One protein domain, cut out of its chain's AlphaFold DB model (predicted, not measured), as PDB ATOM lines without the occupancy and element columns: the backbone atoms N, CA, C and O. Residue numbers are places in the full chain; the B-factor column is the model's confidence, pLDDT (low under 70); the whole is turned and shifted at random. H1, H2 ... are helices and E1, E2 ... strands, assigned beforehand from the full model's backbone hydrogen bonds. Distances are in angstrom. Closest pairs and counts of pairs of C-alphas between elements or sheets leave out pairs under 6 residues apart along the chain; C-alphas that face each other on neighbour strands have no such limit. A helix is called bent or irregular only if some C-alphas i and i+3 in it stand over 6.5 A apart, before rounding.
ATOM      1  N   LEU A 116     106.757 -28.919  36.417       83.56
ATOM      2  CA  LEU A 116     107.915 -29.642  35.893       83.56
ATOM      3  C   LEU A 116     108.520 -28.899  34.712       83.56
ATOM      4  O   LEU A 116     107.831 -28.573  33.745       83.56
ATOM      5  N   ARG A 117     109.835 -28.736  34.767       85.12
ATOM      6  CA  ARG A 117     110.669 -28.292  33.661       85.12
ATOM      7  C   ARG A 117     111.731 -29.347  33.426       85.12
ATOM      8  O   ARG A 117     112.404 -29.772  34.358       85.12
ATOM      9  N   MET A 118     111.842 -29.789  32.182       86.50
ATOM     10  CA  MET A 118     112.849 -30.759  31.768       86.50
ATOM     11  C   MET A 118     113.783 -30.071  30.786       86.50
ATOM     12  O   MET A 118     113.319 -29.535  29.774       86.50
ATOM     13  N   GLU A 119     115.077 -30.072  31.080       84.12
ATOM     14  CA  GLU A 119     116.070 -29.486  30.180       84.12
ATOM     15  C   GLU A 119     116.275 -30.386  28.963       84.12
ATOM     16  O   GLU A 119     116.204 -31.613  29.062       84.12
ATOM     17  N   SER A 120     116.497 -29.783  27.794       81.81
ATOM     18  CA  SER A 120     116.805 -30.535  26.578       81.81
ATOM     19  C   SER A 120     118.056 -31.381  26.793       81.81
ATOM     20  O   SER A 120     119.092 -30.857  27.194       81.81
ATOM     21  N   PHE A 121     117.982 -32.674  26.493       82.06
ATOM     22  CA  PHE A 121     119.142 -33.544  26.617       82.06
ATOM     23  C   PHE A 121     120.162 -33.255  25.506       82.06
ATOM     24  O   PHE A 121     119.812 -33.175  24.330       82.06
ATOM     25  N   GLU A 122     121.433 -33.113  25.883       81.88
ATOM     26  CA  GLU A 122     122.527 -32.780  24.956       81.88
ATOM     27  C   GLU A 122     123.190 -34.006  24.329       81.88
ATOM     28  O   GLU A 122     123.885 -33.900  23.320       81.88
ATOM     29  N   LEU A 123     123.014 -35.180  24.932       85.12
ATOM     30  CA  LEU A 123     123.628 -36.417  24.477       85.12
ATOM     31  C   LEU A 123     122.718 -37.609  24.726       85.12
ATOM     32  O   LEU A 123     121.868 -37.584  25.611       85.12
ATOM     33  N   PHE A 124     122.926 -38.680  23.971       86.50
ATOM     34  CA  PHE A 124     122.376 -39.992  24.289       86.50
ATOM     35  C   PHE A 124     123.355 -41.094  23.905       86.50
ATOM     36  O   PHE A 124     124.239 -40.930  23.060       86.50
ATOM     37  N   ASP A 125     123.172 -42.249  24.526       86.94
ATOM     38  CA  ASP A 125     123.967 -43.445  24.288       86.94
ATOM     39  C   ASP A 125     123.076 -44.518  23.671       86.94
ATOM     40  O   ASP A 125     121.993 -44.777  24.180       86.94
ATOM     41  N   ILE A 126     123.507 -45.134  22.577       87.62
ATOM     42  CA  ILE A 126     122.793 -46.220  21.906       87.62
ATOM     43  C   ILE A 126     123.730 -47.405  21.718       87.62
ATOM     44  O   ILE A 126     124.879 -47.253  21.302       87.62
ATOM     45  N   ARG A 127     123.252 -48.605  22.035       86.88
ATOM     46  CA  ARG A 127     124.076 -49.814  22.069       86.88
ATOM     47  C   ARG A 127     123.301 -51.084  21.748       86.88
ATOM     48  O   ARG A 127     122.081 -51.135  21.873       86.88
ATOM     49  N   SER A 128     124.038 -52.111  21.354       86.94
ATOM     50  CA  SER A 128     123.570 -53.489  21.293       86.94
ATOM     51  C   SER A 128     123.312 -53.999  22.713       86.94
ATOM     52  O   SER A 128     124.107 -53.752  23.621       86.94
ATOM     53  N   MET A 129     122.210 -54.726  22.895       84.38
ATOM     54  CA  MET A 129     121.925 -55.458  24.134       84.38
ATOM     55  C   MET A 129     122.894 -56.626  24.354       84.38
ATOM     56  O   MET A 129     123.122 -57.026  25.492       84.38
ATOM     57  N   GLU A 130     123.493 -57.140  23.279       83.56
ATOM     58  CA  GLU A 130     124.576 -58.118  23.360       83.56
ATOM     59  C   GLU A 130     125.925 -57.415  23.577       83.56
ATOM     60  O   GLU A 130     126.185 -56.383  22.939       83.56
ATOM     61  N   PRO A 131     126.803 -57.967  24.435       75.31
ATOM     62  CA  PRO A 131     128.086 -57.365  24.763       75.31
ATOM     63  C   PRO A 131     129.032 -57.292  23.547       75.31
ATOM     64  O   PRO A 131     128.830 -57.971  22.535       75.31
ATOM     65  N   PRO A 132     130.106 -56.479  23.627       73.44
ATOM     66  CA  PRO A 132     131.203 -56.487  22.657       73.44
ATOM     67  C   PRO A 132     131.705 -57.913  22.379       73.44
ATOM     68  O   PRO A 132     132.122 -58.598  23.307       73.44
ATOM     69  N   GLY A 133     131.665 -58.369  21.125       74.50
ATOM     70  CA  GLY A 133     131.966 -59.762  20.795       74.50
ATOM     71  C   GLY A 133     131.756 -60.086  19.318       74.50
ATOM     72  O   GLY A 133     132.257 -59.371  18.452       74.50
ATOM     73  N   ASP A 134     131.039 -61.179  19.034       80.75
ATOM     74  CA  ASP A 134     130.736 -61.593  17.660       80.75
ATOM     75  C   ASP A 134     129.827 -60.556  16.966       80.75
ATOM     76  O   ASP A 134     128.670 -60.376  17.370       80.75
ATOM     77  N   PRO A 135     130.299 -59.905  15.884       77.06
ATOM     78  CA  PRO A 135     129.524 -58.916  15.142       77.06
ATOM     79  C   PRO A 135     128.198 -59.459  14.600       77.06
ATOM     80  O   PRO A 135     127.260 -58.684  14.408       77.06
ATOM     81  N   ARG A 136     128.109 -60.769  14.326       81.06
ATOM     82  CA  ARG A 136     126.890 -61.417  13.813       81.06
ATOM     83  C   ARG A 136     125.817 -61.515  14.887       81.06
ATOM     84  O   ARG A 136     124.660 -61.216  14.604       81.06
ATOM     85  N   VAL A 137     126.216 -61.883  16.103       84.06
ATOM     86  CA  VAL A 137     125.328 -61.968  17.269       84.06
ATOM     87  C   VAL A 137     124.829 -60.575  17.646       84.06
ATOM     88  O   VAL A 137     123.632 -60.368  17.813       84.06
ATOM     89  N   GLN A 138     125.719 -59.584  17.655       83.06
ATOM     90  CA  GLN A 138     125.327 -58.198  17.902       83.06
ATOM     91  C   GLN A 138     124.377 -57.658  16.843       83.06
ATOM     92  O   GLN A 138     123.409 -56.994  17.184       83.06
ATOM     93  N   ALA A 139     124.621 -57.936  15.560       84.31
ATOM     94  CA  ALA A 139     123.797 -57.398  14.480       84.31
ATOM     95  C   ALA A 139     122.319 -57.812  14.587       84.31
ATOM     96  O   ALA A 139     121.456 -57.058  14.140       84.31
ATOM     97  N   VAL A 140     122.032 -58.977  15.172       88.56
ATOM     98  CA  VAL A 140     120.661 -59.454  15.415       88.56
ATOM     99  C   VAL A 140     120.137 -59.092  16.805       88.56
ATOM    100  O   VAL A 140     118.955 -59.287  17.067       88.56
ATOM    101  N   ALA A 141     120.979 -58.555  17.687       87.75
ATOM    102  CA  ALA A 141     120.590 -58.150  19.027       87.75
ATOM    103  C   ALA A 141     119.649 -56.945  19.004       87.75
ATOM    104  O   ALA A 141     119.751 -56.071  18.139       87.75
ATOM    105  N   GLY A 142     118.777 -56.877  20.010       90.00
ATOM    106  CA  GLY A 142     117.990 -55.684  20.289       90.00
ATOM    107  C   GLY A 142     118.886 -54.493  20.628       90.00
ATOM    108  O   GLY A 142     120.053 -54.631  21.003       90.00
ATOM    109  N   VAL A 143     118.319 -53.308  20.494       90.25
ATOM    110  CA  VAL A 143     118.980 -52.031  20.760       90.25
ATOM    111  C   VAL A 143     118.511 -51.463  22.088       90.25
ATOM    112  O   VAL A 143     117.314 -51.474  22.374       90.25
ATOM    113  N   ALA A 144     119.443 -50.911  22.852       89.69
ATOM    114  CA  ALA A 144     119.164 -50.121  24.034       89.69
ATOM    115  C   ALA A 144     119.675 -48.694  23.885       89.69
ATOM    116  O   ALA A 144     120.757 -48.464  23.345       89.69
ATOM    117  N   VAL A 145     118.891 -47.744  24.382       89.94
ATOM    118  CA  VAL A 145     119.182 -46.315  24.367       89.94
ATOM    119  C   VAL A 145     119.092 -45.766  25.777       89.94
ATOM    120  O   VAL A 145     118.098 -45.981  26.466       89.94
ATOM    121  N   THR A 146     120.105 -45.021  26.193       89.19
ATOM    122  CA  THR A 146     120.086 -44.250  27.431       89.19
ATOM    123  C   THR A 146     120.025 -42.770  27.122       89.19
ATOM    124  O   THR A 146     120.847 -42.259  26.359       89.19
ATOM    125  N   VAL A 147     119.064 -42.090  27.743       89.69
ATOM    126  CA  VAL A 147     118.874 -40.643  27.635       89.69
ATOM    127  C   VAL A 147     119.023 -40.025  29.028       89.69
ATOM    128  O   VAL A 147     118.374 -40.508  29.963       89.69
ATOM    129  N   PRO A 148     119.872 -39.000  29.207       88.25
ATOM    130  CA  PRO A 148     119.915 -38.237  30.441       88.25
ATOM    131  C   PRO A 148     118.640 -37.396  30.564       88.25
ATOM    132  O   PRO A 148     118.212 -36.742  29.617       88.25
ATOM    133  N   LEU A 149     118.031 -37.433  31.738       87.06
ATOM    134  CA  LEU A 149     116.892 -36.624  32.132       87.06
ATOM    135  C   LEU A 149     117.350 -35.696  33.248       87.06
ATOM    136  O   LEU A 149     117.582 -36.136  34.378       87.06
ATOM    137  N   ASP A 150     117.441 -34.420  32.912       88.62
ATOM    138  CA  ASP A 150     117.585 -33.345  33.875       88.62
ATOM    139  C   ASP A 150     116.205 -32.707  34.094       88.62
ATOM    140  O   ASP A 150     115.562 -32.224  33.152       88.62
ATOM    141  N   ILE A 151     115.701 -32.808  35.324       87.56
ATOM    142  CA  ILE A 151     114.359 -32.369  35.690       87.56
ATOM    143  C   ILE A 151     114.388 -31.477  36.927       87.56
ATOM    144  O   ILE A 151     114.953 -31.812  37.968       87.56
ATOM    145  N   SER A 152     113.691 -30.352  36.829       88.19
ATOM    146  CA  SER A 152     113.433 -29.445  37.938       88.19
ATOM    147  C   SER A 152     111.933 -29.273  38.143       88.19
ATOM    148  O   SER A 152     111.140 -29.300  37.199       88.19
ATOM    149  N   ALA A 153     111.525 -29.119  39.397       85.56
ATOM    150  CA  ALA A 153     110.146 -28.814  39.748       85.56
ATOM    151  C   ALA A 153     110.098 -27.445  40.418       85.56
ATOM    152  O   ALA A 153     110.688 -27.241  41.476       85.56
ATOM    153  N   THR A 154     109.387 -26.497  39.816       81.88
ATOM    154  CA  THR A 154     109.275 -25.124  40.327       81.88
ATOM    155  C   THR A 154     107.864 -24.856  40.830       81.88
ATOM    156  O   THR A 154     106.888 -25.336  40.262       81.88
ATOM    157  N   SER A 155     107.732 -24.107  41.920       75.50
ATOM    158  CA  SER A 155     106.432 -23.740  42.478       75.50
ATOM    159  C   SER A 155     106.366 -22.238  42.694       75.50
ATOM    160  O   SER A 155     107.345 -21.613  43.083       75.50
ATOM    161  N   ARG A 156     105.189 -21.655  42.454       68.75
ATOM    162  CA  ARG A 156     104.881 -20.276  42.866       68.75
ATOM    163  C   ARG A 156     104.285 -20.210  44.277       68.75
ATOM    164  O   ARG A 156     103.995 -19.124  44.757       68.75
ATOM    165  N   PHE A 157     104.052 -21.361  44.905       65.75
ATOM    166  CA  PHE A 157     103.418 -21.502  46.212       65.75
ATOM    167  C   PHE A 157     104.407 -22.081  47.224       65.75
ATOM    168  O   PHE A 157     105.126 -23.026  46.899       65.75
ATOM    169  N   ASN A 158     104.357 -21.579  48.464       60.28
ATOM    170  CA  ASN A 158     105.230 -21.997  49.574       60.28
ATOM    171  C   ASN A 158     105.078 -23.484  49.953       60.28
ATOM    172  O   ASN A 158     105.947 -24.050  50.607       60.28
ATOM    173  N   VAL A 159     103.958 -24.114  49.580       64.81
ATOM    174  CA  VAL A 159     103.697 -25.544  49.775       64.81
ATOM    175  C   VAL A 159     103.073 -26.085  48.490       64.81
ATOM    176  O   VAL A 159     101.914 -25.795  48.191       64.81
ATOM    177  N   ALA A 160     103.835 -26.857  47.717       70.94
ATOM    178  CA  ALA A 160     103.353 -27.515  46.503       70.94
ATOM    179  C   ALA A 160     103.480 -29.031  46.595       70.94
ATOM    180  O   ALA A 160     104.395 -29.570  47.221       70.94
ATOM    181  N   GLN A 161     102.544 -29.723  45.947       76.88
ATOM    182  CA  GLN A 161     102.634 -31.168  45.807       76.88
ATOM    183  C   GLN A 161     103.774 -31.533  44.852       76.88
ATOM    184  O   GLN A 161     104.024 -30.800  43.886       76.88
ATOM    185  N   PRO A 162     104.453 -32.668  45.093       78.19
ATOM    186  CA  PRO A 162     105.440 -33.165  44.157       78.19
ATOM    187  C   PRO A 162     104.777 -33.434  42.810       78.19
ATOM    188  O   PRO A 162     103.615 -33.847  42.733       78.19
ATOM    189  N   ALA A 163     105.531 -33.207  41.747       81.56
ATOM    190  CA  ALA A 163     105.070 -33.484  40.404       81.56
ATOM    191  C   ALA A 163     105.546 -34.860  39.948       81.56
ATOM    192  O   ALA A 163     106.629 -35.311  40.320       81.56
ATOM    193  N   TRP A 164     104.722 -35.529  39.147       83.38
ATOM    194  CA  TRP A 164     104.925 -36.931  38.806       83.38
ATOM    195  C   TRP A 164     105.216 -37.108  37.322       83.38
ATOM    196  O   TRP A 164     104.494 -36.596  36.459       83.38
ATOM    197  N   VAL A 165     106.252 -37.890  37.042       85.00
ATOM    198  CA  VAL A 165     106.532 -38.444  35.716       85.00
ATOM    199  C   VAL A 165     106.126 -39.909  35.771       85.00
ATOM    200  O   VAL A 165     106.606 -40.621  36.645       85.00
ATOM    201  N   HIS A 166     105.227 -40.339  34.888       82.38
ATOM    202  CA  HIS A 166     104.593 -41.666  34.897       82.38
ATOM    203  C   HIS A 166     105.109 -42.631  33.841       82.38
ATOM    204  O   HIS A 166     104.761 -43.811  33.854       82.38
ATOM    205  N   GLY A 167     105.885 -42.120  32.898       85.12
ATOM    206  CA  GLY A 167     106.379 -42.916  31.802       85.12
ATOM    207  C   GLY A 167     107.089 -42.049  30.788       85.12
ATOM    208  O   GLY A 167     107.059 -40.818  30.846       85.12
ATOM    209  N   ALA A 168     107.727 -42.714  29.840       88.44
ATOM    210  CA  ALA A 168     108.309 -42.067  28.689       88.44
ATOM    211  C   ALA A 168     108.277 -43.021  27.503       88.44
ATOM    212  O   ALA A 168     108.380 -44.242  27.662       88.44
ATOM    213  N   MET A 169     108.140 -42.449  26.314       89.69
ATOM    214  CA  MET A 169     108.221 -43.175  25.056       89.69
ATOM    215  C   MET A 169     109.299 -42.530  24.198       89.69
ATOM    216  O   MET A 169     109.193 -41.358  23.845       89.69
ATOM    217  N   LEU A 170     110.324 -43.297  23.853       90.88
ATOM    218  CA  LEU A 170     111.341 -42.869  22.908       90.88
ATOM    219  C   LEU A 170     110.903 -43.254  21.495       90.88
ATOM    220  O   LEU A 170     110.667 -44.419  21.198       90.88
ATOM    221  N   HIS A 171     110.821 -42.280  20.605       92.69
ATOM    222  CA  HIS A 171     110.664 -42.472  19.175       92.69
ATOM    223  C   HIS A 171     112.037 -42.344  18.519       92.69
ATOM    224  O   HIS A 171     112.651 -41.281  18.559       92.69
ATOM    225  N   ILE A 172     112.518 -43.426  17.916       89.94
ATOM    226  CA  ILE A 172     113.745 -43.425  17.120       89.94
ATOM    227  C   ILE A 172     113.343 -43.458  15.658       89.94
ATOM    228  O   ILE A 172     112.710 -44.416  15.205       89.94
ATOM    229  N   ARG A 173     113.734 -42.430  14.910       88.56
ATOM    230  CA  ARG A 173     113.555 -42.404  13.465       88.56
ATOM    231  C   ARG A 173     114.791 -42.971  12.783       88.56
ATOM    232  O   ARG A 173     115.877 -42.392  12.830       88.56
ATOM    233  N   VAL A 174     114.593 -44.097  12.111       82.25
ATOM    234  CA  VAL A 174     115.604 -44.815  11.336       82.25
ATOM    235  C   VAL A 174     115.161 -44.768   9.872       82.25
ATOM    236  O   VAL A 174     114.639 -45.722   9.302       82.25
ATOM    237  N   GLY A 175     115.327 -43.603   9.246       76.31
ATOM    238  CA  GLY A 175     114.934 -43.353   7.857       76.31
ATOM    239  C   GLY A 175     113.470 -42.965   7.731       76.31
ATOM    240  O   GLY A 175     113.075 -41.886   8.177       76.31
ATOM    241  N   HIS A 176     112.678 -43.815   7.076       81.00
ATOM    242  CA  HIS A 176     111.226 -43.628   6.982       81.00
ATOM    243  C   HIS A 176     110.473 -44.326   8.117       81.00
ATOM    244  O   HIS A 176     109.313 -43.998   8.351       81.00
ATOM    245  N   ASP A 177     111.145 -45.221   8.841       82.50
ATOM    246  CA  ASP A 177     110.549 -45.984   9.925       82.50
ATOM    247  C   ASP A 177     110.778 -45.276  11.261       82.50
ATOM    248  O   ASP A 177     111.887 -44.829  11.571       82.50
ATOM    249  N   THR A 178     109.720 -45.199  12.065       89.44
ATOM    250  CA  THR A 178     109.778 -44.692  13.437       89.44
ATOM    251  C   THR A 178     109.480 -45.835  14.390       89.44
ATOM    252  O   THR A 178     108.371 -46.372  14.402       89.44
ATOM    253  N   VAL A 179     110.462 -46.191  15.214       91.06
ATOM    254  CA  VAL A 179     110.332 -47.232  16.236       91.06
ATOM    255  C   VAL A 179     110.046 -46.581  17.581       91.06
ATOM    256  O   VAL A 179     110.705 -45.614  17.956       91.06
ATOM    257  N   LYS A 180     109.066 -47.116  18.311       91.94
ATOM    258  CA  LYS A 180     108.680 -46.638  19.642       91.94
ATOM    259  C   LYS A 180     109.213 -47.583  20.709       91.94
ATOM    260  O   LYS A 180     108.866 -48.763  20.694       91.94
ATOM    261  N   LEU A 181     110.033 -47.069  21.616       89.56
ATOM    262  CA  LEU A 181     110.646 -47.817  22.705       89.56
ATOM    263  C   LEU A 181     110.111 -47.305  24.045       89.56
ATOM    264  O   LEU A 181     110.235 -46.109  24.323       89.56
ATOM    265  N   PRO A 182     109.526 -48.174  24.882       85.88
ATOM    266  CA  PRO A 182     109.076 -47.775  26.204       85.88
ATOM    267  C   PRO A 182     110.269 -47.583  27.144       85.88
ATOM    268  O   PRO A 182     111.293 -48.264  27.032       85.88
ATOM    269  N   TRP A 183     110.120 -46.667  28.096       87.06
ATOM    270  CA  TRP A 183     111.019 -46.576  29.240       87.06
ATOM    271  C   TRP A 183     110.906 -47.835  30.112       87.06
ATOM    272  O   TRP A 183     109.806 -48.277  30.449       87.06
ATOM    273  N   LEU A 184     112.058 -48.408  30.469       82.50
ATOM    274  CA  LEU A 184     112.167 -49.593  31.313       82.50
ATOM    275  C   LEU A 184     112.642 -49.280  32.740       82.50
ATOM    276  O   LEU A 184     111.942 -49.601  33.697       82.50
ATOM    277  N   TYR A 185     113.827 -48.675  32.886       80.25
ATOM    278  CA  TYR A 185     114.490 -48.492  34.185       80.25
ATOM    279  C   TYR A 185     115.270 -47.184  34.262       80.25
ATOM    280  O   TYR A 185     115.620 -46.588  33.239       80.25
ATOM    281  N   PHE A 186     115.588 -46.776  35.487       79.19
ATOM    282  CA  PHE A 186     116.687 -45.855  35.734       79.19
ATOM    283  C   PHE A 186     117.993 -46.624  35.793       79.19
ATOM    284  O   PHE A 186     118.112 -47.630  36.496       79.19
ATOM    285  N   VAL A 187     118.984 -46.132  35.071       76.12
ATOM    286  CA  VAL A 187     120.317 -46.713  35.068       76.12
ATOM    287  C   VAL A 187     121.321 -45.731  35.635       76.12
ATOM    288  O   VAL A 187     121.096 -44.527  35.699       76.12
ATOM    289  N   ARG A 188     122.445 -46.272  36.091       72.88
ATOM    290  CA  ARG A 188     123.654 -45.498  36.329       72.88
ATOM    291  C   ARG A 188     124.804 -46.202  35.638       72.88
ATOM    292  O   ARG A 188     124.978 -47.419  35.776       72.88
ATOM    293  N   HIS A 189     125.610 -45.441  34.909       63.97
ATOM    294  CA  HIS A 189     126.866 -45.959  34.388       63.97
ATOM    295  C   HIS A 189     127.811 -46.363  35.536       63.97
ATOM    296  O   HIS A 189     128.061 -45.581  36.455       63.97
ATOM    297  N   VAL A 190     128.370 -47.577  35.477       65.19
ATOM    298  CA  VAL A 190     129.362 -48.041  36.462       65.19
ATOM    299  C   VAL A 190     130.732 -47.444  36.128       65.19
ATOM    300  O   VAL A 190     131.257 -47.704  35.040       65.19
ATOM    301  N   PRO A 191     131.358 -46.668  37.030       56.69
ATOM    302  CA  PRO A 191     132.708 -46.160  36.806       56.69
ATOM    303  C   PRO A 191     133.691 -47.314  36.560       56.69
ATOM    304  O   PRO A 191     133.686 -48.306  37.284       56.69
ATOM    305  N   GLY A 192     134.522 -47.212  35.520       57.78
ATOM    306  CA  GLY A 192     135.564 -48.204  35.211       57.78
ATOM    307  C   GLY A 192     135.106 -49.476  34.481       57.78
ATOM    308  O   GLY A 192     135.954 -50.202  33.970       57.78
ATOM    309  N   LYS A 193     133.798 -49.733  34.346       58.59
ATOM    310  CA  LYS A 193     133.269 -50.825  33.513       58.59
ATOM    311  C   LYS A 193     132.568 -50.251  32.289       58.59
ATOM    312  O   LYS A 193     131.383 -49.924  32.322       58.59
ATOM    313  N   GLN A 194     133.315 -50.126  31.193       54.56
ATOM    314  CA  GLN A 194     132.737 -49.761  29.903       54.56
ATOM    315  C   GLN A 194     131.663 -50.807  29.552       54.56
ATOM    316  O   GLN A 194     131.982 -51.980  29.390       54.56
ATOM    317  N   ASN A 195     130.402 -50.374  29.449       56.72
ATOM    318  CA  ASN A 195     129.227 -51.141  28.986       56.72
ATOM    319  C   ASN A 195     128.367 -51.846  30.044       56.72
ATOM    320  O   ASN A 195     127.380 -52.467  29.662       56.72
ATOM    321  N   SER A 196     128.644 -51.712  31.343       60.91
ATOM    322  CA  SER A 196     127.704 -52.201  32.365       60.91
ATOM    323  C   SER A 196     126.832 -51.071  32.904       60.91
ATOM    324  O   SER A 196     127.349 -50.069  33.408       60.91
ATOM    325  N   TRP A 197     125.517 -51.259  32.834       65.25
ATOM    326  CA  TRP A 197     124.553 -50.480  33.602       65.25
ATOM    327  C   TRP A 197     124.220 -51.219  34.889       65.25
ATOM    328  O   TRP A 197     124.035 -52.436  34.881       65.25
ATOM    329  N   LEU A 198     124.122 -50.480  35.986       60.56
ATOM    330  CA  LEU A 198     123.389 -50.947  37.155       60.56
ATOM    331  C   LEU A 198     122.033 -50.259  37.132       60.56
ATOM    332  O   LEU A 198     121.974 -49.044  36.924       60.56
ATOM    333  N   SER A 199     120.961 -51.024  37.354       60.56
ATOM    334  CA  SER A 199     119.708 -50.392  37.759       60.56
ATOM    335  C   SER A 199     119.998 -49.624  39.042       60.56
ATOM    336  O   SER A 199     120.553 -50.199  39.984       60.56
ATOM    337  N   SER A 200     119.675 -48.330  39.081       57.62
ATOM    338  CA  SER A 200     119.828 -47.559  40.320       57.62
ATOM    339  C   SER A 200     118.873 -48.051  41.409       57.62
ATOM    340  O   SER A 200     119.096 -47.764  42.581       57.62
ATOM    341  N   ASP A 201     117.839 -48.800  41.015       58.81
ATOM    342  CA  ASP A 201     116.919 -49.484  41.909       58.81
ATOM    343  C   ASP A 201     116.499 -50.837  41.290       58.81
ATOM    344  O   ASP A 201     115.676 -50.888  40.372       58.81
ATOM    345  N   PRO A 202     117.110 -51.962  41.698       51.75
ATOM    346  CA  PRO A 202     116.820 -53.274  41.120       51.75
ATOM    347  C   PRO A 202     115.424 -53.807  41.484       51.75
ATOM    348  O   PRO A 202     114.997 -54.800  40.896       51.75
ATOM    349  N   LEU A 203     114.721 -53.176  42.434       49.44
ATOM    350  CA  LEU A 203     113.414 -53.621  42.929       49.44
ATOM    351  C   LEU A 203     112.247 -52.795  42.390       49.44
ATOM    352  O   LEU A 203     111.103 -53.240  42.484       49.44
ATOM    353  N   THR A 204     112.505 -51.633  41.789       51.12
ATOM    354  CA  THR A 204     111.463 -50.845  41.140       51.12
ATOM    355  C   THR A 204     111.672 -50.836  39.625       51.12
ATOM    356  O   THR A 204     112.558 -50.187  39.072       51.12
ATOM    357  N   THR A 205     110.774 -51.507  38.899       54.88
ATOM    358  CA  THR A 205     110.331 -51.056  37.569       54.88
ATOM    359  C   THR A 205     109.673 -49.682  37.752       54.88
ATOM    360  O   THR A 205     108.457 -49.536  37.642       54.88
ATOM    361  N   ALA A 206     110.444 -48.672  38.162       56.28
ATOM    362  CA  ALA A 206     109.926 -47.350  38.465       56.28
ATOM    363  C   ALA A 206     109.615 -46.648  37.147       56.28
ATOM    364  O   ALA A 206     110.372 -45.803  36.700       56.28
ATOM    365  N   GLN A 207     108.488 -47.000  36.529       68.19
ATOM    366  CA  GLN A 207     107.886 -46.221  35.448       68.19
ATOM    367  C   GLN A 207     107.399 -44.869  35.978       68.19
ATOM    368  O   GLN A 207     107.196 -43.941  35.212       68.19
ATOM    369  N   THR A 208     107.205 -44.739  37.297       77.25
ATOM    370  CA  THR A 208     106.727 -43.513  37.931       77.25
ATOM    371  C   THR A 208     107.681 -43.021  39.017       77.25
ATOM    372  O   THR A 208     108.118 -43.807  39.853       77.25
ATOM    373  N   PHE A 209     107.957 -41.714  39.049       82.25
ATOM    374  CA  PHE A 209     108.687 -41.072  40.144       82.25
ATOM    375  C   PHE A 209     108.172 -39.660  40.430       82.25
ATOM    376  O   PHE A 209     107.580 -39.008  39.566       82.25
ATOM    377  N   ALA A 210     108.404 -39.208  41.664       84.88
ATOM    378  CA  ALA A 210     108.000 -37.897  42.150       84.88
ATOM    379  C   ALA A 210     109.207 -36.952  42.212       84.88
ATOM    380  O   ALA A 210     110.261 -37.308  42.748       84.88
ATOM    381  N   VAL A 211     109.027 -35.728  41.728       85.25
ATOM    382  CA  VAL A 211     109.981 -34.628  41.880       85.25
ATOM    383  C   VAL A 211     109.395 -33.648  42.885       85.25
ATOM    384  O   VAL A 211     108.325 -33.077  42.665       85.25
ATOM    385  N   ALA A 212     110.071 -33.500  44.023       84.62
ATOM    386  CA  ALA A 212     109.658 -32.573  45.066       84.62
ATOM    387  C   ALA A 212     109.762 -31.124  44.572       84.62
ATOM    388  O   ALA A 212     110.652 -30.799  43.786       84.62
ATOM    389  N   ALA A 213     108.861 -30.258  45.036       83.50
ATOM    390  CA  ALA A 213     108.897 -28.841  44.696       83.50
ATOM    391  C   ALA A 213     110.243 -28.212  45.091       83.50
ATOM    392  O   ALA A 213     110.803 -28.560  46.126       83.50
ATOM    393  N   GLU A 214     110.744 -27.306  44.251       82.88
ATOM    394  CA  GLU A 214     112.022 -26.596  44.423       82.88
ATOM    395  C   GLU A 214     113.253 -27.512  44.430       82.88
ATOM    396  O   GLU A 214     114.332 -27.118  44.870       82.88
ATOM    397  N   THR A 215     113.118 -28.736  43.910       85.38
ATOM    398  CA  THR A 215     114.244 -29.657  43.752       85.38
ATOM    399  C   THR A 215     114.644 -29.832  42.297       85.38
ATOM    400  O   THR A 215     113.844 -29.689  41.366       85.38
ATOM    401  N   HIS A 216     115.921 -30.159  42.136       86.69
ATOM    402  CA  HIS A 216     116.559 -30.544  40.890       86.69
ATOM    403  C   HIS A 216     116.980 -32.011  41.002       86.69
ATOM    404  O   HIS A 216     117.480 -32.440  42.048       86.69
ATOM    405  N   GLN A 217     116.719 -32.800  39.964       85.69
ATOM    406  CA  GLN A 217     117.086 -34.209  39.914       85.69
ATOM    407  C   GLN A 217     117.649 -34.568  38.542       85.69
ATOM    408  O   GLN A 217     117.064 -34.255  37.510       85.69
ATOM    409  N   TYR A 218     118.743 -35.328  38.553       85.19
ATOM    410  CA  TYR A 218     119.322 -35.943  37.365       85.19
ATOM    411  C   TYR A 218     119.098 -37.459  37.383       85.19
ATOM    412  O   TYR A 218     119.329 -38.124  38.402       85.19
ATOM    413  N   ARG A 219     118.667 -38.021  36.252       85.56
ATOM    414  CA  ARG A 219     118.456 -39.462  36.050       85.56
ATOM    415  C   ARG A 219     118.959 -39.882  34.674       85.56
ATOM    416  O   ARG A 219     118.822 -39.136  33.721       85.56
ATOM    417  N   GLU A 220     119.462 -41.107  34.531       85.56
ATOM    418  CA  GLU A 220     119.674 -41.714  33.211       85.56
ATOM    419  C   GLU A 220     118.575 -42.743  32.961       85.56
ATOM    420  O   GLU A 220     118.347 -43.645  33.772       85.56
ATOM    421  N   VAL A 221     117.868 -42.594  31.846       87.94
ATOM    422  CA  VAL A 221     116.663 -43.364  31.536       87.94
ATOM    423  C   VAL A 221     116.960 -44.346  30.418       87.94
ATOM    424  O   VAL A 221     117.432 -43.956  29.350       87.94
ATOM    425  N   LEU A 222     116.689 -45.626  30.672       88.69
ATOM    426  CA  LEU A 222     116.920 -46.708  29.727       88.69
ATOM    427  C   LEU A 222     115.649 -47.063  28.947       88.69
ATOM    428  O   LEU A 222     114.630 -47.443  29.526       88.69
ATOM    429  N   PHE A 223     115.776 -47.046  27.627       90.19
ATOM    430  CA  PHE A 223     114.821 -47.556  26.652       90.19
ATOM    431  C   PHE A 223     115.436 -48.766  25.953       90.19
ATOM    432  O   PHE A 223     116.618 -48.739  25.613       90.19
ATOM    433  N   ALA A 224     114.668 -49.822  25.701       89.12
ATOM    434  CA  ALA A 224     115.168 -50.944  24.912       89.12
ATOM    435  C   ALA A 224     114.121 -51.473  23.937       89.12
ATOM    436  O   ALA A 224     112.916 -51.338  24.140       89.12
ATOM    437  N   SER A 225     114.622 -52.068  22.864       90.25
ATOM    438  CA  SER A 225     113.849 -52.693  21.799       90.25
ATOM    439  C   SER A 225     113.972 -54.206  21.863       90.25
ATOM    440  O   SER A 225     114.996 -54.751  22.287       90.25
ATOM    441  N   SER A 226     112.941 -54.893  21.378       88.56
ATOM    442  CA  SER A 226     113.106 -56.290  20.993       88.56
ATOM    443  C   SER A 226     113.851 -56.383  19.648       88.56
ATOM    444  O   SER A 226     113.685 -55.503  18.797       88.56
ATOM    445  N   PRO A 227     114.604 -57.470  19.390       87.69
ATOM    446  CA  PRO A 227     115.259 -57.720  18.097       87.69
ATOM    447  C   PRO A 227     114.350 -57.609  16.861       87.69
ATOM    448  O   PRO A 227     114.821 -57.342  15.755       87.69
ATOM    449  N   GLN A 228     113.048 -57.849  17.050       89.00
ATOM    450  CA  GLN A 228     112.021 -57.796  16.008       89.00
ATOM    451  C   GLN A 228     111.567 -56.359  15.712       89.00
ATOM    452  O   GLN A 228     111.162 -56.072  14.590       89.00
ATOM    453  N   GLN A 229     111.627 -55.468  16.707       89.50
ATOM    454  CA  GLN A 229     111.275 -54.053  16.564       89.50
ATOM    455  C   GLN A 229     112.426 -53.249  15.961       89.50
ATOM    456  O   GLN A 229     112.222 -52.477  15.028       89.50
ATOM    457  N   LEU A 230     113.625 -53.415  16.520       90.56
ATOM    458  CA  LEU A 230     114.843 -52.768  16.056       90.56
ATOM    459  C   LEU A 230     116.041 -53.607  16.496       90.56
ATOM    460  O   LEU A 230     116.222 -53.868  17.683       90.56
ATOM    461  N   ASN A 231     116.879 -54.001  15.546       90.81
ATOM    462  CA  ASN A 231     118.153 -54.642  15.846       90.81
ATOM    463  C   ASN A 231     119.344 -53.738  15.537       90.81
ATOM    464  O   ASN A 231     119.263 -52.784  14.755       90.81
ATOM    465  N   TRP A 232     120.483 -54.060  16.148       89.06
ATOM    466  CA  TRP A 232     121.712 -53.293  15.982       89.06
ATOM    467  C   TRP A 232     122.126 -53.179  14.514       89.06
ATOM    468  O   TRP A 232     122.501 -52.105  14.048       89.06
ATOM    469  N   GLY A 233     121.993 -54.262  13.744       86.62
ATOM    470  CA  GLY A 233     122.337 -54.286  12.326       86.62
ATOM    471  C   GLY A 233     121.523 -53.289  11.497       86.62
ATOM    472  O   GLY A 233     122.062 -52.684  10.569       86.62
ATOM    473  N   GLN A 234     120.245 -53.077  11.824       88.69
ATOM    474  CA  GLN A 234     119.418 -52.038  11.201       88.69
ATOM    475  C   GLN A 234     119.928 -50.632  11.528       88.69
ATOM    476  O   GLN A 234     120.053 -49.822  10.608       88.69
ATOM    477  N   VAL A 235     120.287 -50.361  12.788       87.19
ATOM    478  CA  VAL A 235     120.844 -49.062  13.207       87.19
ATOM    479  C   VAL A 235     122.155 -48.772  12.478       87.19
ATOM    480  O   VAL A 235     122.294 -47.710  11.872       87.19
ATOM    481  N   ILE A 236     123.086 -49.733  12.452       84.31
ATOM    482  CA  ILE A 236     124.367 -49.583  11.748       84.31
ATOM    483  C   ILE A 236     124.151 -49.300  10.259       84.31
ATOM    484  O   ILE A 236     124.651 -48.296   9.752       84.31
ATOM    485  N   ARG A 237     123.358 -50.130   9.564       84.31
ATOM    486  CA  ARG A 237     123.069 -49.936   8.130       84.31
ATOM    487  C   ARG A 237     122.426 -48.582   7.848       84.31
ATOM    488  O   ARG A 237     122.681 -47.984   6.803       84.31
ATOM    489  N   HIS A 238     121.581 -48.103   8.758       83.94
ATOM    490  CA  HIS A 238     120.967 -46.795   8.616       83.94
ATOM    491  C   HIS A 238     122.003 -45.679   8.715       83.94
ATOM    492  O   HIS A 238     122.110 -44.870   7.795       83.94
ATOM    493  N   MET A 239     122.820 -45.690   9.770       79.75
ATOM    494  CA  MET A 239     123.884 -44.704   9.957       79.75
ATOM    495  C   MET A 239     124.882 -44.701   8.794       79.75
ATOM    496  O   MET A 239     125.326 -43.635   8.377       79.75
ATOM    497  N   GLU A 240     125.190 -45.862   8.208       78.69
ATOM    498  CA  GLU A 240     126.026 -45.953   7.002       78.69
ATOM    499  C   GLU A 240     125.395 -45.290   5.769       78.69
ATOM    500  O   GLU A 240     126.114 -44.755   4.918       78.69
ATOM    501  N   LYS A 241     124.063 -45.345   5.645       80.50
ATOM    502  CA  LYS A 241     123.328 -44.852   4.474       80.50
ATOM    503  C   LYS A 241     123.023 -43.358   4.568       80.50
ATOM    504  O   LYS A 241     123.261 -42.635   3.599       80.50
ATOM    505  N   THR A 242     122.470 -42.912   5.693       77.62
ATOM    506  CA  THR A 242     121.946 -41.546   5.880       77.62
ATOM    507  C   THR A 242     122.884 -40.650   6.680       77.62
ATOM    508  O   THR A 242     122.890 -39.444   6.461       77.62
ATOM    509  N   GLY A 243     123.694 -41.220   7.579       74.75
ATOM    510  CA  GLY A 243     124.543 -40.458   8.499       74.75
ATOM    511  C   GLY A 243     123.773 -39.680   9.571       74.75
ATOM    512  O   GLY A 243     124.365 -38.863  10.269       74.75
ATOM    513  N   THR A 244     122.467 -39.905   9.718       77.81
ATOM    514  CA  THR A 244     121.619 -39.172  10.668       77.81
ATOM    515  C   THR A 244     120.782 -40.131  11.494       77.81
ATOM    516  O   THR A 244     120.293 -41.128  10.964       77.81
ATOM    517  N   LEU A 245     120.572 -39.798  12.763       82.50
ATOM    518  CA  LEU A 245     119.657 -40.494  13.660       82.50
ATOM    519  C   LEU A 245     118.843 -39.435  14.414       82.50
ATOM    520  O   LEU A 245     119.406 -38.494  14.972       82.50
ATOM    521  N   GLU A 246     117.517 -39.558  14.404       86.56
ATOM    522  CA  GLU A 246     116.635 -38.616  15.106       86.56
ATOM    523  C   GLU A 246     115.956 -39.341  16.264       86.56
ATOM    524  O   GLU A 246     115.379 -40.415  16.075       86.56
ATOM    525  N   LEU A 247     116.056 -38.771  17.463       87.94
ATOM    526  CA  LEU A 247     115.412 -39.278  18.666       87.94
ATOM    527  C   LEU A 247     114.439 -38.236  19.199       87.94
ATOM    528  O   LEU A 247     114.758 -37.057  19.323       87.94
ATOM    529  N   THR A 248     113.252 -38.681  19.570       88.56
ATOM    530  CA  THR A 248     112.251 -37.839  20.221       88.56
ATOM    531  C   THR A 248     111.714 -38.577  21.427       88.56
ATOM    532  O   THR A 248     111.188 -39.675  21.293       88.56
ATOM    533  N   VAL A 249     111.867 -38.007  22.613       87.94
ATOM    534  CA  VAL A 249     111.377 -38.578  23.862       87.94
ATOM    535  C   VAL A 249     110.120 -37.835  24.286       87.94
ATOM    536  O   VAL A 249     110.119 -36.616  24.440       87.94
ATOM    537  N   PHE A 250     109.050 -38.589  24.496       88.81
ATOM    538  CA  PHE A 250     107.786 -38.093  25.019       88.81
ATOM    539  C   PHE A 250     107.673 -38.500  26.479       88.81
ATOM    540  O   PHE A 250     107.413 -39.669  26.771       88.81
ATOM    541  N   TRP A 251     107.863 -37.553  27.390       86.50
ATOM    542  CA  TRP A 251     107.690 -37.766  28.822       86.50
ATOM    543  C   TRP A 251     106.222 -37.609  29.188       86.50
ATOM    544  O   TRP A 251     105.610 -36.590  28.885       86.50
ATOM    545  N   GLN A 252     105.647 -38.606  29.849       85.06
ATOM    546  CA  GLN A 252     104.268 -38.575  30.317       85.06
ATOM    547  C   GLN A 252     104.240 -38.034  31.743       85.06
ATOM    548  O   GLN A 252     104.695 -38.691  32.680       85.06
ATOM    549  N   THR A 253     103.701 -36.833  31.914       81.81
ATOM    550  CA  THR A 253     103.548 -36.179  33.216       81.81
ATOM    551  C   THR A 253     102.077 -36.161  33.613       81.81
ATOM    552  O   THR A 253     101.188 -36.051  32.764       81.81
ATOM    553  N   ARG A 254     101.798 -36.262  34.915       69.19
ATOM    554  CA  ARG A 254     100.459 -35.999  35.456       69.19
ATOM    555  C   ARG A 254     100.555 -34.822  36.403       69.19
ATOM    556  O   ARG A 254     101.180 -34.904  37.457       69.19
ATOM    557  N   GLN A 255      99.923 -33.727  36.008       65.19
ATOM    558  CA  GLN A 255      99.751 -32.536  36.826       65.19
ATOM    559  C   GLN A 255      98.264 -32.186  36.838       65.19
ATOM    560  O   GLN A 255      97.592 -32.304  35.815       65.19
ATOM    561  N   GLU A 256      97.737 -31.751  37.985       54.78
ATOM    562  CA  GLU A 256      96.359 -31.235  38.060       54.78
ATOM    563  C   GLU A 256      96.188 -29.956  37.222       54.78
ATOM    564  O   GLU A 256      95.093 -29.663  36.741       54.78
ATOM    565  N   ARG A 257      97.277 -29.196  37.033       48.72
ATOM    566  CA  ARG A 257      97.373 -28.029  36.150       48.72
ATOM    567  C   ARG A 257      98.776 -27.965  35.542       48.72
ATOM    568  O   ARG A 257      99.732 -27.767  36.280       48.72
ATOM    569  N   GLY A 258      98.879 -28.114  34.223       52.56
ATOM    570  CA  GLY A 258     100.131 -28.029  33.464       52.56
ATOM    571  C   GLY A 258     100.099 -28.892  32.203       52.56
ATOM    572  O   GLY A 258      99.070 -29.498  31.896       52.56
ATOM    573  N   ALA A 259     101.194 -28.907  31.439       52.34
ATOM    574  CA  ALA A 259     101.269 -29.682  30.203       52.34
ATOM    575  C   ALA A 259     101.144 -31.181  30.515       52.34
ATOM    576  O   ALA A 259     101.910 -31.727  31.312       52.34
ATOM    577  N   VAL A 260     100.155 -31.833  29.897       60.09
ATOM    578  CA  VAL A 260      99.981 -33.288  29.941       60.09
ATOM    579  C   VAL A 260     101.014 -33.884  28.993       60.09
ATOM    580  O   VAL A 260     100.755 -34.109  27.813       60.09
ATOM    581  N   GLY A 261     102.212 -34.074  29.524       65.88
ATOM    582  CA  GLY A 261     103.374 -34.535  28.794       65.88
ATOM    583  C   GLY A 261     104.302 -33.420  28.318       65.88
ATOM    584  O   GLY A 261     103.886 -32.302  28.017       65.88
ATOM    585  N   ILE A 262     105.589 -33.753  28.280       77.06
ATOM    586  CA  ILE A 262     106.680 -32.886  27.836       77.06
ATOM    587  C   ILE A 262     107.407 -33.629  26.716       77.06
ATOM    588  O   ILE A 262     107.893 -34.744  26.913       77.06
ATOM    589  N   GLU A 263     107.456 -33.029  25.531       80.44
ATOM    590  CA  GLU A 263     108.185 -33.572  24.386       80.44
ATOM    591  C   GLU A 263     109.589 -32.970  24.331       80.44
ATOM    592  O   GLU A 263     109.765 -31.756  24.425       80.44
ATOM    593  N   GLN A 264     110.590 -33.830  24.171       78.12
ATOM    594  CA  GLN A 264     111.979 -33.447  23.963       78.12
ATOM    595  C   GLN A 264     112.501 -34.104  22.692       78.12
ATOM    596  O   GLN A 264     112.455 -35.324  22.546       78.12
ATOM    597  N   SER A 265     113.036 -33.311  21.773       78.00
ATOM    598  CA  SER A 265     113.602 -33.806  20.520       78.00
ATOM    599  C   SER A 265     115.105 -33.571  20.469       78.00
ATOM    600  O   SER A 265     115.568 -32.471  20.753       78.00
ATOM    601  N   CYS A 266     115.844 -34.574  20.015       76.88
ATOM    602  CA  CYS A 266     117.257 -34.480  19.695       76.88
ATOM    603  C   CYS A 266     117.503 -35.045  18.301       76.88
ATOM    604  O   CYS A 266     117.196 -36.200  17.994       76.88
ATOM    605  N   ARG A 267     118.114 -34.227  17.450       76.25
ATOM    606  CA  ARG A 267     118.570 -34.649  16.132       76.25
ATOM    607  C   ARG A 267     120.080 -34.773  16.158       76.25
ATOM    608  O   ARG A 267     120.762 -33.827  16.544       76.25
ATOM    609  N   THR A 268     120.613 -35.903  15.711       69.62
ATOM    610  CA  THR A 268     122.062 -36.060  15.565       69.62
ATOM    611  C   THR A 268     122.391 -36.310  14.113       69.62
ATOM    612  O   THR A 268     121.813 -37.157  13.424       69.62
ATOM    613  N   ALA A 269     123.331 -35.514  13.629       62.03
ATOM    614  CA  ALA A 269     124.039 -35.808  12.409       62.03
ATOM    615  C   ALA A 269     125.387 -36.374  12.831       62.03
ATOM    616  O   ALA A 269     126.214 -35.680  13.427       62.03
ATOM    617  N   VAL A 270     125.629 -37.635  12.503       59.28
ATOM    618  CA  VAL A 270     126.993 -38.141  12.478       59.28
ATOM    619  C   VAL A 270     127.638 -37.405  11.321       59.28
ATOM    620  O   VAL A 270     127.358 -37.767  10.186       59.28
ATOM    621  N   LYS A 271     128.422 -36.343  11.574       48.22
ATOM    622  CA  LYS A 271     129.196 -35.653  10.523       48.22
ATOM    623  C   LYS A 271     130.005 -36.724   9.791       48.22
ATOM    624  O   LYS A 271     131.003 -37.192  10.347       48.22
ATOM    625  N   PRO A 272     129.598 -37.171   8.593       48.94
ATOM    626  CA  PRO A 272     130.223 -38.319   8.009       48.94
ATOM    627  C   PRO A 272     131.169 -37.752   6.976       48.94
ATOM    628  O   PRO A 272     130.772 -37.428   5.859       48.94
ATOM    629  N   ASP A 273     132.455 -37.753   7.292       48.34
ATOM    630  CA  ASP A 273     133.259 -38.370   6.261       48.34
ATOM    631  C   ASP A 273     132.804 -39.841   6.229       48.34
ATOM    632  O   ASP A 273     132.958 -40.582   7.207       48.34
ATOM    633  N   ARG A 274     132.122 -40.248   5.149       56.19
ATOM    634  CA  ARG A 274     131.677 -41.640   4.950       56.19
ATOM    635  C   ARG A 274     132.851 -42.607   5.119       56.19
ATOM    636  O   ARG A 274     132.634 -43.752   5.520       56.19
ATOM    637  N   ALA A 275     134.077 -42.148   4.844       57.12
ATOM    638  CA  ALA A 275     135.297 -42.889   5.111       57.12
ATOM    639  C   ALA A 275     135.533 -43.093   6.612       57.12
ATOM    640  O   ALA A 275     135.902 -44.196   6.983       57.12
ATOM    641  N   THR A 276     135.244 -42.117   7.476       54.72
ATOM    642  CA  THR A 276     135.396 -42.208   8.940       54.72
ATOM    643  C   THR A 276     134.337 -43.095   9.580       54.72
ATOM    644  O   THR A 276     134.689 -43.935  10.397       54.72
ATOM    645  N   VAL A 277     133.062 -43.006   9.179       56.12
ATOM    646  CA  VAL A 277     132.018 -43.920   9.697       56.12
ATOM    647  C   VAL A 277     132.312 -45.357   9.268       56.12
ATOM    648  O   VAL A 277     132.337 -46.254  10.108       56.12
ATOM    649  N   ARG A 278     132.659 -45.580   7.991       60.31
ATOM    650  CA  ARG A 278     133.118 -46.899   7.529       60.31
ATOM    651  C   ARG A 278     134.423 -47.320   8.185       60.31
ATOM    652  O   ARG A 278     134.572 -48.498   8.461       60.31
ATOM    653  N   ALA A 279     135.373 -46.419   8.418       56.53
ATOM    654  CA  ALA A 279     136.648 -46.747   9.047       56.53
ATOM    655  C   ALA A 279     136.474 -47.059  10.530       56.53
ATOM    656  O   ALA A 279     137.167 -47.941  11.008       56.53
ATOM    657  N   VAL A 280     135.547 -46.415  11.241       54.50
ATOM    658  CA  VAL A 280     135.185 -46.744  12.626       54.50
ATOM    659  C   VAL A 280     134.443 -48.079  12.659       54.50
ATOM    660  O   VAL A 280     134.845 -48.975  13.393       54.50
ATOM    661  N   LEU A 281     133.452 -48.291  11.793       56.47
ATOM    662  CA  LEU A 281     132.749 -49.577  11.687       56.47
ATOM    663  C   LEU A 281     133.687 -50.733  11.294       56.47
ATOM    664  O   LEU A 281     133.577 -51.831  11.839       56.47
ATOM    665  N   ARG A 282     134.659 -50.475  10.406       57.03
ATOM    666  CA  ARG A 282     135.669 -51.449   9.955       57.03
ATOM    667  C   ARG A 282     136.822 -51.640  10.947       57.03
ATOM    668  O   ARG A 282     137.245 -52.777  11.122       57.03
ATOM    669  N   ARG A 283     137.333 -50.584  11.600       47.16
ATOM    670  CA  ARG A 283     138.401 -50.682  12.623       47.16
ATOM    671  C   ARG A 283     137.898 -51.323  13.910       47.16
ATOM    672  O   ARG A 283     138.681 -52.006  14.557       47.16
ATOM    673  N   PHE A 284     136.625 -51.133  14.265       49.19
ATOM    674  CA  PHE A 284     136.065 -51.585  15.543       49.19
ATOM    675  C   PHE A 284     135.118 -52.797  15.446       49.19
ATOM    676  O   PHE A 284     134.438 -53.079  16.425       49.19
ATOM    677  N   ARG A 285     135.077 -53.538  14.320       51.97
ATOM    678  CA  ARG A 285     134.273 -54.780  14.151       51.97
ATOM    679  C   ARG A 285     132.850 -54.685  14.750       51.97
ATOM    680  O   ARG A 285     132.463 -55.550  15.521       51.97
ATOM    681  N   ASN A 286     132.067 -53.670  14.370       53.53
ATOM    682  CA  ASN A 286     130.804 -53.295  15.035       53.53
ATOM    683  C   ASN A 286     131.035 -52.906  16.507       53.53
ATOM    684  O   ASN A 286     130.847 -53.731  17.398       53.53
ATOM    685  N   PRO A 287     131.407 -51.648  16.813       61.69
ATOM    686  CA  PRO A 287     131.382 -51.219  18.200       61.69
ATOM    687  C   PRO A 287     129.931 -51.355  18.661       61.69
ATOM    688  O   PRO A 287     129.041 -50.733  18.095       61.69
ATOM    689  N   GLY A 288     129.668 -52.211  19.645       70.12
ATOM    690  CA  GLY A 288     128.314 -52.462  20.142       70.12
ATOM    691  C   GLY A 288     127.697 -51.259  20.862       70.12
ATOM    692  O   GLY A 288     126.743 -51.453  21.595       70.12
ATOM    693  N   ARG A 289     128.261 -50.050  20.729       81.06
ATOM    694  CA  ARG A 289     127.903 -48.831  21.457       81.06
ATOM    695  C   ARG A 289     128.346 -47.582  20.694       81.06
ATOM    696  O   ARG A 289     129.466 -47.531  20.188       81.06
ATOM    697  N   TYR A 290     127.499 -46.561  20.714       79.06
ATOM    698  CA  TYR A 290     127.781 -45.203  20.267       79.06
ATOM    699  C   TYR A 290     127.222 -44.190  21.263       79.06
ATOM    700  O   TYR A 290     126.143 -44.381  21.815       79.06
ATOM    701  N   VAL A 291     127.950 -43.094  21.456       80.19
ATOM    702  CA  VAL A 291     127.466 -41.915  22.179       80.19
ATOM    703  C   VAL A 291     127.344 -40.791  21.164       80.19
ATOM    704  O   VAL A 291     128.293 -40.527  20.421       80.19
ATOM    705  N   PHE A 292     126.176 -40.167  21.107       80.12
ATOM    706  CA  PHE A 292     125.882 -39.082  20.185       80.12
ATOM    707  C   PHE A 292     125.607 -37.800  20.945       80.12
ATOM    708  O   PHE A 292     124.883 -37.812  21.936       80.12
ATOM    709  N   ASN A 293     126.138 -36.700  20.418       81.19
ATOM    710  CA  ASN A 293     125.775 -35.359  20.850       81.19
ATOM    711  C   ASN A 293     124.629 -34.853  19.968       81.19
ATOM    712  O   ASN A 293     124.639 -35.046  18.746       81.19
ATOM    713  N   CYS A 294     123.654 -34.209  20.592       79.69
ATOM    714  CA  CYS A 294     122.555 -33.522  19.942       79.69
ATOM    715  C   CYS A 294     123.080 -32.292  19.204       79.69
ATOM    716  O   CYS A 294     123.911 -31.546  19.724       79.69
TER     717      CYS A 294
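What this domain is: This is residues 116 to 294 of the 296 residues of an uncharacterized protein of Massilia buxea (UniProt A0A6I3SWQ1). One strongly twisted sheet folds round on itself into a long, flattened, incompletely closed barrel: E4, E9 and E10 form one wall, E2, E3, E8 and E11 the other, and the bent strand E5 joins E4 to E8. H2 caps one end, with H1 at its first residues and H3 on its outer side. The printed part has 179 residues, with three named helices and eleven named strands in the order E1 E2 H1 E3 E4 E5 E6 E7 E8 H2 E9 E10 H3 E11. The sheet is branched and antiparallel, and the class is mixed, helices and strands. The whole is compact but elongated, with a radius of gyration of the C-alphas of 17.5 A and spans of 58 by 32 by 29 A.

Where its parts are: The long strands are E3, residues 143 to 154, 34.7 A; E4, 163 to 174, 32.9 A; E9, 244 to 254, 32.7 A; E5, 177 to 189, 29.4 A; E8, 216 to 224, 25.9 A; and E10, 262 to 269, 23.4 A. The others are E1, 116 to 118, beginning at C-alpha 116 (107.915, -29.642, 35.893); E2, 123 to 128; E6, 197 to 199; E7, 209 to 211; and E11, 289 to 293, ending at C-alpha 293 (125.775, -35.359, 20.850). The helices are H1, 135 to 140; H2, 232 to 242, 15.5 A; and H3, 274 to 283, 13.6 A.

How they stand to each other: E4 bends by 53 degrees at residue 166; E5 and E7 lie on one side of it, E9 on the other. N 171 to O 248 of E9 is 2.7 A, and N 163 to O 211 of E7 is 2.9 A. E4, E5 and E6 form a meander, each the antiparallel neighbour of the one before; with E7, antiparallel to E4, they form a Greek key. In hairpin E4 and E5, N 172 to O 179 is 2.8 A. E5 bends by 83 degrees at residue 186, and N 187 to O 220 of E8 is 2.9 A. E3 has E8 on one side, with N 149 to O 219 at 2.7 A, and E1 and E2 on the other. The closest C-alphas of E10 and E11, Thr 268 and Asn 293, are 6.5 A apart. H2 is on the sheet at a height of 8.0 A, over E9. H1 touches H2, about perpendicular at 85 degrees, with the C-alphas of Ala 139 and Gly 233 closest at 4.1 A; H1 only just grazes the sheet, with 5 pairs of C-alphas within 10 A. H3, not on the sheet, only just touches H2, with 3 pairs of C-alphas within 8 A, the closest Glu 240 and Val 277 at 6.9 A. Every O i to N i+4 pair is within hydrogen-bond range in H1, H2 and H3.

The domain as a whole: The C-alphas farthest apart, Asn 158 and Arg 282, are 58.0 A apart. The printed part has no cut and no long link. Its mean pLDDT is 76.6; residues 156 to 159, 189 to 207, 254 to 261 and 268 to 287 are under 70.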